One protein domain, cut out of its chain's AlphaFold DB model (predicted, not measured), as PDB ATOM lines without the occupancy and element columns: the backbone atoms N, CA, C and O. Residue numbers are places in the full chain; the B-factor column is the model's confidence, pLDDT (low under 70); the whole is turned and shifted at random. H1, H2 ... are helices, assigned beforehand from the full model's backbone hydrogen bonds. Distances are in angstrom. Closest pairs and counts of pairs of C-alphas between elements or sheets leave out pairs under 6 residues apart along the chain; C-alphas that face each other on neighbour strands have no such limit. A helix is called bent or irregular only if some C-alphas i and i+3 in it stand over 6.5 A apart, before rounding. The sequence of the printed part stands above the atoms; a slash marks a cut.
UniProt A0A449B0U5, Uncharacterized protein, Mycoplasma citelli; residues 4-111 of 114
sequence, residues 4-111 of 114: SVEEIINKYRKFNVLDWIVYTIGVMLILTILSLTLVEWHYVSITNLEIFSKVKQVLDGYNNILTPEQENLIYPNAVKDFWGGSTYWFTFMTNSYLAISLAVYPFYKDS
ATOM      1  N   SER A   4     -42.595 -43.160 -62.427       64.25
ATOM      2  CA  SER A   4     -41.466 -43.189 -61.493       64.25
ATOM      3  C   SER A   4     -41.414 -44.457 -60.627       64.25
ATOM      4  O   SER A   4     -40.341 -44.980 -60.358       64.25
ATOM      5  N   VAL A   5     -42.564 -44.977 -60.196       67.06
ATOM      6  CA  VAL A   5     -42.648 -46.187 -59.363       67.06
ATOM      7  C   VAL A   5     -42.418 -47.441 -60.212       67.06
ATOM      8  O   VAL A   5     -41.726 -48.352 -59.771       67.06
ATOM      9  N   GLU A   6     -42.930 -47.478 -61.446       65.56
ATOM     10  CA  GLU A   6     -42.677 -48.583 -62.385       65.56
ATOM     11  C   GLU A   6     -41.206 -48.672 -62.808       65.56
ATOM     12  O   GLU A   6     -40.662 -49.772 -62.895       65.56
ATOM     13  N   GLU A   7     -40.532 -47.539 -63.019       66.12
ATOM     14  CA  GLU A   7     -39.092 -47.504 -63.303       66.12
ATOM     15  C   GLU A   7     -38.265 -48.035 -62.130       66.12
ATOM     16  O   GLU A   7     -37.354 -48.842 -62.328       66.12
ATOM     17  N   ILE A   8     -38.621 -47.645 -60.904       65.44
ATOM     18  CA  ILE A   8     -37.997 -48.158 -59.683       65.44
ATOM     19  C   ILE A   8     -38.201 -49.680 -59.587       65.44
ATOM     20  O   ILE A   8     -37.230 -50.421 -59.434       65.44
ATOM     21  N   ILE A   9     -39.436 -50.166 -59.757       66.75
ATOM     22  CA  ILE A   9     -39.780 -51.598 -59.698       66.75
ATOM     23  C   ILE A   9     -39.040 -52.406 -60.775       66.75
ATOM     24  O   ILE A   9     -38.500 -53.475 -60.484       66.75
ATOM     25  N   ASN A  10     -38.956 -51.902 -62.008       65.94
ATOM     26  CA  ASN A  10     -38.236 -52.578 -63.091       65.94
ATOM     27  C   ASN A  10     -36.720 -52.633 -62.851       65.94
ATOM     28  O   ASN A  10     -36.074 -53.590 -63.281       65.94
ATOM     29  N   LYS A  11     -36.155 -51.660 -62.124       63.12
ATOM     30  CA  LYS A  11     -34.753 -51.684 -61.686       63.12
ATOM     31  C   LYS A  11     -34.517 -52.757 -60.614       63.12
ATOM     32  O   LYS A  11     -33.548 -53.504 -60.710       63.12
ATOM     33  N   TYR A  12     -35.447 -52.916 -59.668       60.78
ATOM     34  CA  TYR A  12     -35.402 -53.983 -58.654       60.78
ATOM     35  C   TYR A  12     -35.573 -55.392 -59.236       60.78
ATOM     36  O   TYR A  12     -35.021 -56.352 -58.705       60.78
ATOM     37  N   ARG A  13     -36.285 -55.537 -60.359       59.91
ATOM     38  CA  ARG A  13     -36.512 -56.840 -61.008       59.91
ATOM     39  C   ARG A  13     -35.243 -57.456 -61.627       59.91
ATOM     40  O   ARG A  13     -35.258 -58.635 -61.963       59.91
ATOM     41  N   LYS A  14     -34.160 -56.679 -61.770       66.88
ATOM     42  CA  LYS A  14     -32.854 -57.122 -62.299       66.88
ATOM     43  C   LYS A  14     -31.817 -57.467 -61.219       66.88
ATOM     44  O   LYS A  14     -30.712 -57.873 -61.565       66.88
ATOM     45  N   PHE A  15     -32.142 -57.305 -59.936       74.62
ATOM     46  CA  PHE A  15     -31.185 -57.553 -58.857       74.62
ATOM     47  C   PHE A  15     -30.898 -59.045 -58.684       74.62
ATOM     48  O   PHE A  15     -31.813 -59.844 -58.481       74.62
ATOM     49  N   ASN A  16     -29.615 -59.414 -58.685       83.00
ATOM     50  CA  ASN A  16     -29.198 -60.753 -58.284       83.00
ATOM     51  C   ASN A  16     -29.226 -60.887 -56.754       83.00
ATOM     52  O   ASN A  16     -29.218 -59.895 -56.026       83.00
ATOM     53  N   VAL A  17     -29.174 -62.123 -56.250       84.38
ATOM     54  CA  VAL A  17     -29.128 -62.409 -54.800       84.38
ATOM     55  C   VAL A  17     -27.991 -61.647 -54.104       84.38
ATOM     56  O   VAL A  17     -28.184 -61.099 -53.025       84.38
ATOM     57  N   LEU A  18     -26.822 -61.542 -54.747       84.38
ATOM     58  CA  LEU A  18     -25.680 -60.790 -54.219       84.38
ATOM     59  C   LEU A  18     -25.971 -59.284 -54.114       84.38
ATOM     60  O   LEU A  18     -25.598 -58.659 -53.126       84.38
ATOM     61  N   ASP A  19     -26.667 -58.714 -55.098       83.00
ATOM     62  CA  ASP A  19     -27.023 -57.292 -55.120       83.00
ATOM     63  C   ASP A  19     -28.029 -56.971 -53.991       83.00
ATOM     64  O   ASP A  19     -27.900 -55.949 -53.314       83.00
ATOM     65  N   TRP A  20     -28.960 -57.894 -53.709       85.12
ATOM     66  CA  TRP A  20     -29.851 -57.821 -52.546       85.12
ATOM     67  C   TRP A  20     -29.100 -57.900 -51.216       85.12
ATOM     68  O   TRP A  20     -29.355 -57.077 -50.343       85.12
ATOM     69  N   ILE A  21     -28.148 -58.828 -51.064       88.81
ATOM     70  CA  ILE A  21     -27.346 -58.949 -49.833       88.81
ATOM     71  C   ILE A  21     -26.592 -57.645 -49.548       88.81
ATOM     72  O   ILE A  21     -26.652 -57.131 -48.432       88.81
ATOM     73  N   VAL A  22     -25.914 -57.083 -50.555       87.56
ATOM     74  CA  VAL A  22     -25.153 -55.831 -50.409       87.56
ATOM     75  C   VAL A  22     -26.072 -54.666 -50.041       87.56
ATOM     76  O   VAL A  22     -25.759 -53.905 -49.126       87.56
ATOM     77  N   TYR A  23     -27.233 -54.563 -50.697       86.50
ATOM     78  CA  TYR A  23     -28.240 -53.557 -50.372       86.50
ATOM     79  C   TYR A  23     -28.720 -53.678 -48.921       86.50
ATOM     80  O   TYR A  23     -28.709 -52.694 -48.182       86.50
ATOM     81  N   THR A  24     -29.102 -54.884 -48.491       89.50
ATOM     82  CA  THR A  24     -29.600 -55.122 -47.135       89.50
ATOM     83  C   THR A  24     -28.537 -54.803 -46.086       89.50
ATOM     84  O   THR A  24     -28.861 -54.151 -45.097       89.50
ATOM     85  N   ILE A  25     -27.271 -55.174 -46.311       90.75
ATOM     86  CA  ILE A  25     -26.163 -54.800 -45.417       90.75
ATOM     87  C   ILE A  25     -26.035 -53.274 -45.328       90.75
ATOM     88  O   ILE A  25     -25.957 -52.735 -44.226       90.75
ATOM     89  N   GLY A  26     -26.071 -52.564 -46.461       86.88
ATOM     90  CA  GLY A  26     -26.028 -51.099 -46.482       86.88
ATOM     91  C   GLY A  26     -27.171 -50.462 -45.686       86.88
ATOM     92  O   GLY A  26     -26.936 -49.587 -44.856       86.88
ATOM     93  N   VAL A  27     -28.404 -50.946 -45.868       89.00
ATOM     94  CA  VAL A  27     -29.578 -50.466 -45.118       89.00
ATOM     95  C   VAL A  27     -29.454 -50.763 -43.621       89.00
ATOM     96  O   VAL A  27     -29.724 -49.880 -42.808       89.00
ATOM     97  N   MET A  28     -29.011 -51.964 -43.235       92.75
ATOM     98  CA  MET A  28     -28.786 -52.300 -41.824       92.75
ATOM     99  C   MET A  28     -27.733 -51.390 -41.184       92.75
ATOM    100  O   MET A  28     -27.916 -50.952 -40.048       92.75
ATOM    101  N   LEU A  29     -26.657 -51.061 -41.906       90.94
ATOM    102  CA  LEU A  29     -25.636 -50.126 -41.430       90.94
ATOM    103  C   LEU A  29     -26.211 -48.720 -41.224       90.94
ATOM    104  O   LEU A  29     -25.955 -48.118 -40.185       90.94
ATOM    105  N   ILE A  30     -27.040 -48.222 -42.149       91.06
ATOM    106  CA  ILE A  30     -27.723 -46.926 -41.994       91.06
ATOM    107  C   ILE A  30     -28.615 -46.929 -40.745       91.06
ATOM    108  O   ILE A  30     -28.530 -46.015 -39.927       91.06
ATOM    109  N   LEU A  31     -29.441 -47.966 -40.563       92.31
ATOM    110  CA  LEU A  31     -30.315 -48.086 -39.391       92.31
ATOM    111  C   LEU A  31     -29.520 -48.169 -38.084       92.31
ATOM    112  O   LEU A  31     -29.920 -47.580 -37.080       92.31
ATOM    113  N   THR A  32     -28.385 -48.866 -38.103       91.25
ATOM    114  CA  THR A  32     -27.486 -48.973 -36.948       91.25
ATOM    115  C   THR A  32     -26.897 -47.613 -36.592       91.25
ATOM    116  O   THR A  32     -26.952 -47.223 -35.430       91.25
ATOM    117  N   ILE A  33     -26.400 -46.862 -37.581       89.56
ATOM    118  CA  ILE A  33     -25.862 -45.510 -37.376       89.56
ATOM    119  C   ILE A  33     -26.938 -44.597 -36.778       89.56
ATOM    120  O   ILE A  33     -26.693 -43.971 -35.752       89.56
ATOM    121  N   LEU A  34     -28.147 -44.583 -37.350       87.88
ATOM    122  CA  LEU A  34     -29.259 -43.781 -36.829       87.88
ATOM    123  C   LEU A  34     -29.621 -44.153 -35.387       87.88
ATOM    124  O   LEU A  34     -29.813 -43.271 -34.551       87.88
ATOM    125  N   SER A  35     -29.693 -45.450 -35.087       91.56
ATOM    126  CA  SER A  35     -30.024 -45.937 -33.745       91.56
ATOM    127  C   SER A  35     -28.960 -45.529 -32.727       91.56
ATOM    128  O   SER A  35     -29.302 -45.028 -31.659       91.56
ATOM    129  N   LEU A  36     -27.679 -45.690 -33.070       89.06
ATOM    130  CA  LEU A  36     -26.566 -45.275 -32.215       89.06
ATOM    131  C   LEU A  36     -26.593 -43.769 -31.956       89.06
ATOM    132  O   LEU A  36     -26.512 -43.367 -30.801       89.06
ATOM    133  N   THR A  37     -26.788 -42.949 -32.994       86.75
ATOM    134  CA  THR A  37     -26.870 -41.489 -32.845       86.75
ATOM    135  C   THR A  37     -28.013 -41.073 -31.925       86.75
ATOM    136  O   THR A  37     -27.809 -40.249 -31.040       86.75
ATOM    137  N   LEU A  38     -29.206 -41.655 -32.080       87.44
ATOM    138  CA  LEU A  38     -30.348 -41.334 -31.217       87.44
ATOM    139  C   LEU A  38     -30.092 -41.714 -29.754       87.44
ATOM    140  O   LEU A  38     -30.405 -40.938 -28.852       87.44
ATOM    141  N   VAL A  39     -29.521 -42.897 -29.519       90.00
ATOM    142  CA  VAL A  39     -29.203 -43.379 -28.169       90.00
ATOM    143  C   VAL A  39     -28.129 -42.508 -27.520       90.00
ATOM    144  O   VAL A  39     -28.280 -42.098 -26.372       90.00
ATOM    145  N   GLU A  40     -27.068 -42.182 -28.250       86.69
ATOM    146  CA  GLU A  40     -25.996 -41.323 -27.756       86.69
ATOM    147  C   GLU A  40     -26.507 -39.917 -27.439       86.69
ATOM    148  O   GLU A  40     -26.283 -39.414 -26.339       86.69
ATOM    149  N   TRP A  41     -27.284 -39.312 -28.340       86.81
ATOM    150  CA  TRP A  41     -27.902 -38.011 -28.097       86.81
ATOM    151  C   TRP A  41     -28.816 -38.016 -26.882       86.81
ATOM    152  O   TRP A  41     -28.848 -37.030 -26.147       86.81
ATOM    153  N   HIS A  42     -29.540 -39.106 -26.638       87.88
ATOM    154  CA  HIS A  42     -30.369 -39.232 -25.449       87.88
ATOM    155  C   HIS A  42     -29.525 -39.197 -24.166       87.88
ATOM    156  O   HIS A  42     -29.790 -38.381 -23.280       87.88
ATOM    157  N   TYR A  43     -28.470 -40.013 -24.084       87.69
ATOM    158  CA  TYR A  43     -27.600 -40.054 -22.905       87.69
ATOM    159  C   TYR A  43     -26.810 -38.758 -22.695       87.69
ATOM    160  O   TYR A  43     -26.718 -38.272 -21.564       87.69
ATOM    161  N   VAL A  44     -26.284 -38.159 -23.768       86.06
ATOM    162  CA  VAL A  44     -25.583 -36.867 -23.707       86.06
ATOM    163  C   VAL A  44     -26.539 -35.760 -23.268       86.06
ATOM    164  O   VAL A  44     -26.177 -34.955 -22.415       86.06
ATOM    165  N   SER A  45     -27.780 -35.749 -23.766       84.06
ATOM    166  CA  SER A  45     -28.791 -34.764 -23.351       84.06
ATOM    167  C   SER A  45     -29.074 -34.830 -21.851       84.06
ATOM    168  O   SER A  45     -29.093 -33.794 -21.188       84.06
ATOM    169  N   ILE A  46     -29.269 -36.037 -21.304       87.94
ATOM    170  CA  ILE A  46     -29.502 -36.231 -19.865       87.94
ATOM    171  C   ILE A  46     -28.284 -35.768 -19.063       87.94
ATOM    172  O   ILE A  46     -28.421 -34.981 -18.129       87.94
ATOM    173  N   THR A  47     -27.087 -36.195 -19.470       86.75
ATOM    174  CA  THR A  47     -25.833 -35.830 -18.798       86.75
ATOM    175  C   THR A  47     -25.622 -34.316 -18.789       86.75
ATOM    176  O   THR A  47     -25.290 -33.734 -17.756       86.75
ATOM    177  N   ASN A  48     -25.877 -33.650 -19.916       84.56
ATOM    178  CA  ASN A  48     -25.766 -32.202 -20.019       84.56
ATOM    179  C   ASN A  48     -26.784 -31.501 -19.123       84.56
ATOM    180  O   ASN A  48     -26.404 -30.577 -18.413       84.56
ATOM    181  N   LEU A  49     -28.042 -31.947 -19.078       85.31
ATOM    182  CA  LEU A  49     -29.032 -31.385 -18.152       85.31
ATOM    183  C   LEU A  49     -28.570 -31.482 -16.692       85.31
ATOM    184  O   LEU A  49     -28.674 -30.504 -15.949       85.31
ATOM    185  N   GLU A  50     -28.006 -32.621 -16.289       87.06
ATOM    186  CA  GLU A  50     -27.448 -32.783 -14.945       87.06
ATOM    187  C   GLU A  50     -26.277 -31.825 -14.687       87.06
ATOM    188  O   GLU A  50     -26.245 -31.164 -13.646       87.06
ATOM    189  N   ILE A  51     -25.336 -31.699 -15.625       84.94
ATOM    190  CA  ILE A  51     -24.186 -30.789 -15.499       84.94
ATOM    191  C   ILE A  51     -24.655 -29.335 -15.421       84.94
ATOM    192  O   ILE A  51     -24.262 -28.619 -14.502       84.94
ATOM    193  N   PHE A  52     -25.536 -28.908 -16.329       84.00
ATOM    194  CA  PHE A  52     -26.108 -27.562 -16.335       84.00
ATOM    195  C   PHE A  52     -26.828 -27.257 -15.020       84.00
ATOM    196  O   PHE A  52     -26.654 -26.171 -14.475       84.00
ATOM    197  N   SER A  53     -27.591 -28.210 -14.473       84.50
ATOM    198  CA  SER A  53     -28.285 -28.020 -13.195       84.50
ATOM    199  C   SER A  53     -27.316 -27.803 -12.026       84.50
ATOM    200  O   SER A  53     -27.532 -26.907 -11.211       84.50
ATOM    201  N   LYS A  54     -26.207 -28.555 -11.984       84.62
ATOM    202  CA  LYS A  54     -25.158 -28.410 -10.962       84.62
ATOM    203  C   LYS A  54     -24.420 -27.083 -11.100       84.62
ATOM    204  O   LYS A  54     -24.222 -26.391 -10.106       84.62
ATOM    205  N   VAL A  55     -24.037 -26.717 -12.323       82.81
ATOM    206  CA  VAL A  55     -23.368 -25.440 -12.616       82.81
ATOM    207  C   VAL A  55     -24.262 -24.274 -12.212       82.81
ATOM    208  O   VAL A  55     -23.816 -23.393 -11.484       82.81
ATOM    209  N   LYS A  56     -25.541 -24.315 -12.592       81.88
ATOM    210  CA  LYS A  56     -26.520 -23.297 -12.217       81.88
ATOM    211  C   LYS A  56     -26.662 -23.168 -10.699       81.88
ATOM    212  O   LYS A  56     -26.590 -22.061 -10.183       81.88
ATOM    213  N   GLN A  57     -26.783 -24.283  -9.976       82.81
ATOM    214  CA  GLN A  57     -26.875 -24.267  -8.512       82.81
ATOM    215  C   GLN A  57     -25.653 -23.602  -7.854       82.81
ATOM    216  O   GLN A  57     -25.796 -22.892  -6.861       82.81
ATOM    217  N   VAL A  58     -24.455 -23.829  -8.398       80.94
ATOM    218  CA  VAL A  58     -23.224 -23.191  -7.917       80.94
ATOM    219  C   VAL A  58     -23.234 -21.694  -8.236       80.94
ATOM    220  O   VAL A  58     -22.974 -20.890  -7.346       80.94
ATOM    221  N   LEU A  59     -23.572 -21.313  -9.470       77.88
ATOM    222  CA  LEU A  59     -23.595 -19.918  -9.927       77.88
ATOM    223  C   LEU A  59     -24.644 -19.065  -9.206       77.88
ATOM    224  O   LEU A  59     -24.338 -17.938  -8.820       77.88
ATOM    225  N   ASP A  60     -25.827 -19.619  -8.930       77.44
ATOM    226  CA  ASP A  60     -26.873 -18.960  -8.136       77.44
ATOM    227  C   ASP A  60     -26.369 -18.601  -6.717       77.44
ATOM    228  O   ASP A  60     -26.823 -17.627  -6.109       77.44
ATOM    229  N   GLY A  61     -25.379 -19.342  -6.195       74.75
ATOM    230  CA  GLY A  61     -24.691 -19.051  -4.932       74.75
ATOM    231  C   GLY A  61     -23.689 -17.886  -4.993       74.75
ATOM    232  O   GLY A  61     -23.347 -17.330  -3.952       74.75
ATOM    233  N   TYR A  62     -23.254 -17.480  -6.191       75.00
ATOM    234  CA  TYR A  62     -22.315 -16.373  -6.443       75.00
ATOM    235  C   TYR A  62     -23.003 -15.118  -7.016       75.00
ATOM    236  O   TYR A  62     -22.347 -14.265  -7.620       75.00
ATOM    237  N   ASN A  63     -24.325 -15.005  -6.840       64.19
ATOM    238  CA  ASN A  63     -25.155 -13.942  -7.408       64.19
ATOM    239  C   ASN A  63     -24.529 -12.534  -7.251       64.19
ATOM    240  O   ASN A  63     -24.214 -12.101  -6.142       64.19
ATOM    241  N   ASN A  64     -24.410 -11.817  -8.381       62.84
ATOM    242  CA  ASN A  64     -23.803 -10.482  -8.584       62.84
ATOM    243  C   ASN A  64     -22.268 -10.387  -8.717       62.84
ATOM    244  O   ASN A  64     -21.748  -9.272  -8.765       62.84
ATOM    245  N   ILE A  65     -21.531 -11.500  -8.804       68.00
ATOM    246  CA  ILE A  65     -20.057 -11.463  -8.957       68.00
ATOM    247  C   ILE A  65     -19.611 -11.631 -10.417       68.00
ATOM    248  O   ILE A  65     -18.619 -11.032 -10.829       68.00
ATOM    249  N   LEU A  66     -20.327 -12.440 -11.199       70.06
ATOM    250  CA  LEU A  66     -19.939 -12.795 -12.566       70.06
ATOM    251  C   LEU A  66     -20.695 -11.958 -13.596       70.06
ATOM    252  O   LEU A  66     -21.894 -11.711 -13.458       70.06
ATOM    253  N   THR A  67     -19.995 -11.533 -14.648       75.31
ATOM    254  CA  THR A  67     -20.643 -10.920 -15.813       75.31
ATOM    255  C   THR A  67     -21.318 -11.996 -16.678       75.31
ATOM    256  O   THR A  67     -20.864 -13.144 -16.694       75.31
ATOM    257  N   PRO A  68     -22.347 -11.650 -17.473       70.44
ATOM    258  CA  PRO A  68     -23.009 -12.602 -18.374       70.44
ATOM    259  C   PRO A  68     -22.058 -13.299 -19.368       70.44
ATOM    260  O   PRO A  68     -22.277 -14.444 -19.756       70.44
ATOM    261  N   GLU A  69     -20.975 -12.630 -19.778       70.69
ATOM    262  CA  GLU A  69     -19.937 -13.227 -20.634       70.69
ATOM    263  C   GLU A  69     -19.128 -14.311 -19.911       70.69
ATOM    264  O   GLU A  69     -18.807 -15.339 -20.504       70.69
ATOM    265  N   GLN A  70     -18.826 -14.108 -18.626       69.44
ATOM    266  CA  GLN A  70     -18.151 -15.111 -17.802       69.44
ATOM    267  C   GLN A  70     -19.068 -16.300 -17.515       69.44
ATOM    268  O   GLN A  70     -18.603 -17.433 -17.507       69.44
ATOM    269  N   GLU A  71     -20.367 -16.057 -17.350       66.81
ATOM    270  CA  GLU A  71     -21.360 -17.114 -17.172       66.81
ATOM    271  C   GLU A  71     -21.442 -18.029 -18.409       66.81
ATOM    272  O   GLU A  71     -21.351 -19.250 -18.296       66.81
ATOM    273  N   ASN A  72     -21.489 -17.443 -19.612       68.88
ATOM    274  CA  ASN A  72     -21.520 -18.186 -20.879       68.88
ATOM    275  C   ASN A  72     -20.253 -19.017 -21.155       68.88
ATOM    276  O   ASN A  72     -20.338 -20.029 -21.845       68.88
ATOM    277  N   LEU A  73     -19.092 -18.620 -20.623       69.00
ATOM    278  CA  LEU A  73     -17.843 -19.391 -20.720       69.00
ATOM    279  C   LEU A  73     -17.839 -20.653 -19.845       69.00
ATOM    280  O   LEU A  73     -17.094 -21.589 -20.132       69.00
ATOM    281  N   ILE A  74     -18.634 -20.666 -18.773       70.69
ATOM    282  CA  ILE A  74     -18.699 -21.774 -17.810       70.69
ATOM    283  C   ILE A  74     -19.664 -22.860 -18.299       70.69
ATOM    284  O   ILE A  74     -19.485 -24.039 -17.984       70.69
ATOM    285  N   TYR A  75     -20.674 -22.485 -19.088       69.56
ATOM    286  CA  TYR A  75     -21.629 -23.444 -19.623       69.56
ATOM    287  C   TYR A  75     -21.000 -24.354 -20.698       69.56
ATOM    288  O   TYR A  75     -20.266 -23.880 -21.570       69.56
ATOM    289  N   PRO A  76     -21.288 -25.672 -20.667       69.38
ATOM    290  CA  PRO A  76     -20.792 -26.621 -21.659       69.38
ATOM    291  C   PRO A  76     -21.164 -26.232 -23.095       69.38
ATOM    292  O   PRO A  76     -22.278 -25.779 -23.374       69.38
ATOM    293  N   ASN A  77     -20.240 -26.458 -24.033       74.81
ATOM    294  CA  ASN A  77     -20.517 -26.262 -25.451       74.81
ATOM    295  C   ASN A  77     -21.296 -27.465 -25.996       74.81
ATOM    296  O   ASN A  77     -20.706 -28.464 -26.410       74.81
ATOM    297  N   ALA A  78     -22.615 -27.304 -26.087       68.75
ATOM    298  CA  ALA A  78     -23.524 -28.337 -26.565       68.75
ATOM    299  C   ALA A  78     -23.104 -28.948 -27.916       68.75
ATOM    300  O   ALA A  78     -23.196 -30.156 -28.092       68.75
ATOM    301  N   VAL A  79     -22.591 -28.159 -28.870       68.06
ATOM    302  CA  VAL A  79     -22.175 -28.685 -30.185       68.06
ATOM    303  C   VAL A  79     -21.006 -29.659 -30.044       68.06
ATOM    304  O   VAL A  79     -21.014 -30.719 -30.667       68.06
ATOM    305  N   LYS A  80     -20.022 -29.318 -29.206       71.19
ATOM    306  CA  LYS A  80     -18.879 -30.190 -28.914       71.19
ATOM    307  C   LYS A  80     -19.310 -31.445 -28.153       71.19
ATOM    308  O   LYS A  80     -18.746 -32.509 -28.383       71.19
ATOM    309  N   ASP A  81     -20.303 -31.333 -27.280       73.31
ATOM    310  CA  ASP A  81     -20.767 -32.460 -26.470       73.31
ATOM    311  C   ASP A  81     -21.616 -33.446 -27.291       73.31
ATOM    312  O   ASP A  81     -21.461 -34.654 -27.144       73.31
ATOM    313  N   PHE A  82     -22.460 -32.955 -28.207       68.19
ATOM    314  CA  PHE A  82     -23.329 -33.795 -29.048       68.19
ATOM    315  C   PHE A  82     -22.625 -34.462 -30.229       68.19
ATOM    316  O   PHE A  82     -23.051 -35.525 -30.678       68.19
ATOM    317  N   TRP A  83     -21.580 -33.831 -30.761       68.25
ATOM    318  CA  TRP A  83     -20.857 -34.324 -31.937       68.25
ATOM    319  C   TRP A  83     -19.431 -34.772 -31.623       68.25
ATOM    320  O   TRP A  83     -18.693 -35.186 -32.520       68.25
ATOM    321  N   GLY A  84     -19.049 -34.708 -30.347       70.62
ATOM    322  CA  GLY A  84     -17.720 -35.035 -29.869       70.62
ATOM    323  C   GLY A  84     -16.633 -34.103 -30.409       70.62
ATOM    324  O   GLY A  84     -16.860 -33.001 -30.914       70.62
ATOM    325  N   GLY A  85     -15.390 -34.570 -30.288       69.50
ATOM    326  CA  GLY A  85     -14.249 -33.952 -30.956       69.50
ATOM    327  C   GLY A  85     -14.238 -34.239 -32.461       69.50
ATOM    328  O   GLY A  85     -14.924 -35.135 -32.951       69.50
ATOM    329  N   SER A  86     -13.381 -33.529 -33.196       69.94
ATOM    330  CA  SER A  86     -13.246 -33.670 -34.654       69.94
ATOM    331  C   SER A  86     -13.053 -35.119 -35.115       69.94
ATOM    332  O   SER A  86     -13.645 -35.527 -36.110       69.94
ATOM    333  N   THR A  87     -12.281 -35.925 -34.381       76.69
ATOM    334  CA  THR A  87     -12.050 -37.343 -34.695       76.69
ATOM    335  C   THR A  87     -13.340 -38.162 -34.722       76.69
ATOM    336  O   THR A  87     -13.540 -38.931 -35.659       76.69
ATOM    337  N   TYR A  88     -14.232 -37.972 -33.745       77.12
ATOM    338  CA  TYR A  88     -15.500 -38.704 -33.678       77.12
ATOM    339  C   TYR A  88     -16.401 -38.351 -34.862       77.12
ATOM    340  O   TYR A  88     -16.898 -39.232 -35.564       77.12
ATOM    341  N   TRP A  89     -16.507 -37.053 -35.152       76.00
ATOM    342  CA  TRP A  89     -17.240 -36.542 -36.303       76.00
ATOM    343  C   TRP A  89     -16.727 -37.117 -37.635       76.00
ATOM    344  O   TRP A  89     -17.517 -37.573 -38.463       76.00
ATOM    345  N   PHE A  90     -15.406 -37.177 -37.844       79.62
ATOM    346  CA  PHE A  90     -14.835 -37.776 -39.058       79.62
ATOM    347  C   PHE A  90     -15.138 -39.274 -39.177       79.62
ATOM    348  O   PHE A  90     -15.479 -39.745 -40.267       79.62
ATOM    349  N   THR A  91     -15.053 -40.027 -38.078       83.75
ATOM    350  CA  THR A  91     -15.418 -41.449 -38.059       83.75
ATOM    351  C   THR A  91     -16.899 -41.645 -38.388       83.75
ATOM    352  O   THR A  91     -17.230 -42.473 -39.237       83.75
ATOM    353  N   PHE A  92     -17.783 -40.840 -37.795       84.69
ATOM    354  CA  PHE A  92     -19.218 -40.863 -38.075       84.69
ATOM    355  C   PHE A  92     -19.526 -40.598 -39.555       84.69
ATOM    356  O   PHE A  92     -20.252 -41.368 -40.194       84.69
ATOM    357  N   MET A  93     -18.925 -39.554 -40.131       86.19
ATOM    358  CA  MET A  93     -19.113 -39.200 -41.539       86.19
ATOM    359  C   MET A  93     -18.590 -40.292 -42.481       86.19
ATOM    360  O   MET A  93     -19.248 -40.621 -43.468       86.19
ATOM    361  N   THR A  94     -17.448 -40.904 -42.156       88.06
ATOM    362  CA  THR A  94     -16.860 -41.993 -42.955       88.06
ATOM    363  C   THR A  94     -17.740 -43.244 -42.931       88.06
ATOM    364  O   THR A  94     -18.012 -43.829 -43.982       88.06
ATOM    365  N   ASN A  95     -18.253 -43.626 -41.757       88.50
ATOM    366  CA  ASN A  95     -19.165 -44.763 -41.612       88.50
ATOM    367  C   ASN A  95     -20.494 -44.522 -42.338       88.50
ATOM    368  O   ASN A  95     -20.993 -45.413 -43.027       88.50
ATOM    369  N   SER A  96     -21.032 -43.304 -42.248       89.62
ATOM    370  CA  SER A  96     -22.244 -42.900 -42.970       89.62
ATOM    371  C   SER A  96     -22.043 -42.976 -44.483       89.62
ATOM    372  O   SER A  96     -22.870 -43.549 -45.194       89.62
ATOM    373  N   TYR A  97     -20.913 -42.468 -44.981       91.75
ATOM    374  CA  TYR A  97     -20.568 -42.536 -46.397       91.75
ATOM    375  C   TYR A  97     -20.433 -43.980 -46.895       91.75
ATOM    376  O   TYR A  97     -20.964 -44.309 -47.956       91.75
ATOM    377  N   LEU A  98     -19.776 -44.857 -46.128       89.31
ATOM    378  CA  LEU A  98     -19.662 -46.279 -46.457       89.31
ATOM    379  C   LEU A  98     -21.039 -46.955 -46.519       89.31
ATOM    380  O   LEU A  98     -21.331 -47.658 -47.486       89.31
ATOM    381  N   ALA A  99     -21.893 -46.720 -45.521       88.00
ATOM    382  CA  ALA A  99     -23.225 -47.313 -45.446       88.00
ATOM    383  C   ALA A  99     -24.107 -46.895 -46.636       88.00
ATOM    384  O   ALA A  99     -24.715 -47.744 -47.292       88.00
ATOM    385  N   ILE A 100     -24.103 -45.601 -46.976       89.69
ATOM    386  CA  ILE A 100     -24.804 -45.067 -48.152       89.69
ATOM    387  C   ILE A 100     -24.215 -45.650 -49.436       89.69
ATOM    388  O   ILE A 100     -24.961 -46.079 -50.315       89.69
ATOM    389  N   SER A 101     -22.887 -45.712 -49.543       88.00
ATOM    390  CA  SER A 101     -22.217 -46.264 -50.720       88.00
ATOM    391  C   SER A 101     -22.614 -47.720 -50.948       88.00
ATOM    392  O   SER A 101     -22.957 -48.071 -52.070       88.00
ATOM    393  N   LEU A 102     -22.655 -48.552 -49.903       85.81
ATOM    394  CA  LEU A 102     -23.105 -49.944 -49.999       85.81
ATOM    395  C   LEU A 102     -24.590 -50.055 -50.356       85.81
ATOM    396  O   LEU A 102     -24.951 -50.864 -51.209       85.81
ATOM    397  N   ALA A 103     -25.445 -49.213 -49.771       86.56
ATOM    398  CA  ALA A 103     -26.870 -49.193 -50.094       86.56
ATOM    399  C   ALA A 103     -27.126 -48.769 -51.553       86.56
ATOM    400  O   ALA A 103     -28.053 -49.251 -52.193       86.56
ATOM    401  N   VAL A 104     -26.302 -47.883 -52.109       84.88
ATOM    402  CA  VAL A 104     -26.498 -47.328 -53.456       84.88
ATOM    403  C   VAL A 104     -25.714 -48.103 -54.533       84.88
ATOM    404  O   VAL A 104     -26.089 -48.084 -55.708       84.88
ATOM    405  N   TYR A 105     -24.667 -48.843 -54.152       83.56
ATOM    406  CA  TYR A 105     -23.765 -49.561 -55.060       83.56
ATOM    407  C   TYR A 105     -24.473 -50.513 -56.041       83.56
ATOM    408  O   TYR A 105     -24.202 -50.418 -57.245       83.56
ATOM    409  N   PRO A 106     -25.420 -51.366 -55.601       79.81
ATOM    410  CA  PRO A 106     -26.170 -52.238 -56.502       79.81
ATOM    411  C   PRO A 106     -26.872 -51.505 -57.657       79.81
ATOM    412  O   PRO A 106     -26.960 -52.031 -58.761       79.81
ATOM    413  N   PHE A 107     -27.299 -50.254 -57.452       77.31
ATOM    414  CA  PHE A 107     -27.993 -49.459 -58.471       77.31
ATOM    415  C   PHE A 107     -27.058 -48.791 -59.489       77.31
ATOM    416  O   PHE A 107     -27.514 -48.420 -60.575       77.31
ATOM    417  N   TYR A 108     -25.781 -48.607 -59.141       73.25
ATOM    418  CA  TYR A 108     -24.771 -47.971 -59.998       73.25
ATOM    419  C   TYR A 108     -23.958 -48.970 -60.820       73.25
ATOM    420  O   TYR A 108     -23.442 -48.609 -61.878       73.25
ATOM    421  N   LYS A 109     -23.860 -50.227 -60.377       65.50
ATOM    422  CA  LYS A 109     -23.173 -51.302 -61.106       65.50
ATOM    423  C   LYS A 109     -23.705 -51.472 -62.535       65.50
ATOM    424  O   LYS A 109     -22.916 -51.641 -63.462       65.50
ATOM    425  N   ASP A 110     -25.016 -51.341 -62.721       59.50
ATOM    426  CA  ASP A 110     -25.653 -51.442 -64.038       59.50
ATOM    427  C   ASP A 110     -25.473 -50.183 -64.899       59.50
ATOM    428  O   ASP A 110     -25.504 -50.273 -66.122       59.50
ATOM    429  N   SER A 111     -25.197 -49.020 -64.296       56.31
ATOM    430  CA  SER A 111     -24.932 -47.775 -65.035       56.31
ATOM    431  C   SER A 111     -23.600 -47.792 -65.791       56.31
ATOM    432  O   SER A 111     -23.427 -46.985 -66.696       56.31
TER     433      SER A 111
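Overview. This is residues 4 to 111 of the 114 residues of an uncharacterized protein of Mycoplasma citelli (UniProt A0A449B0U5). This is a long rod built on one very long helix, H2, with the stretch after it folded back along it: H5 runs back beside the first half of H2, while the short helices H3 and H4 make the returning stretch near its other half. At one end H1 turns off, with its residues 4 to 10 sticking out; at the other end residues 60 to 70, of which 68 to 70 belong to H3, stand free where the chain turns back. The 108 printed residues hold five named helices, H1 to H5 in order, and no named strand; the class is all helix. The whole is extended, with a radius of gyration of the C-alphas of 22.8 A and spans of 72 by 25 by 20 A.

Along the chain. Begin at C-alpha 4, at (-41.466, -43.189, -61.493), where H1 starts; it takes residues 4 to 12. Next find C-alpha 17 at (-29.128, -62.409, -54.800); from there H2, residues 17 to 60, runs 63.8 A to C-alpha 60 at (-26.873, -18.960, -8.136). Then come H3, residues 68 to 74, 10.1 A long, and H4, residues 78 to 83, 8.5 A long. H5, residues 86 to 111, covers 35.5 A and ends at C-alpha 111, (-24.932, -47.775, -65.035). It is irregular, with C-alphas 103 and 106 7.1 A apart, and has a kink of 53 degrees near residue 105.

Arrangement. Look first along H2, where residues 19 to 33 alone touch residues 95 to 106 of H5. The closest C-alphas, of Gly 26 and Ala 103, are 4.2 A apart, and the two helices run opposite ways at a shallow tilt of 22 degrees. Farther along, residues 41 to 48 of H2 touch H4, closest at the C-alphas of Trp 41 and Phe 82, 6.3 A apart. H3 is close to H2 but not clearly touching, the C-alphas of Val 55 and Ile 74 being 7.9 A apart. H1 is close to H5 but not clearly touching, with the C-alphas of Lys 11 and Phe 107 7.8 A apart and their lines about perpendicular at 87 degrees. H1 and H3 are apart. In H1, H2, H3 and H4 every O i to N i+4 pair is within hydrogen-bond range; in H5, 18 of 22 are.

Size, cuts and confidence. The two C-alphas farthest apart, of Lys 14 and Asn 64, are 71.7 A apart. The printed part has no cut and no long link. The mean pLDDT of the printed part is 78.9; look for values under 70 at residues 4 to 14 and 109 to 111, among others.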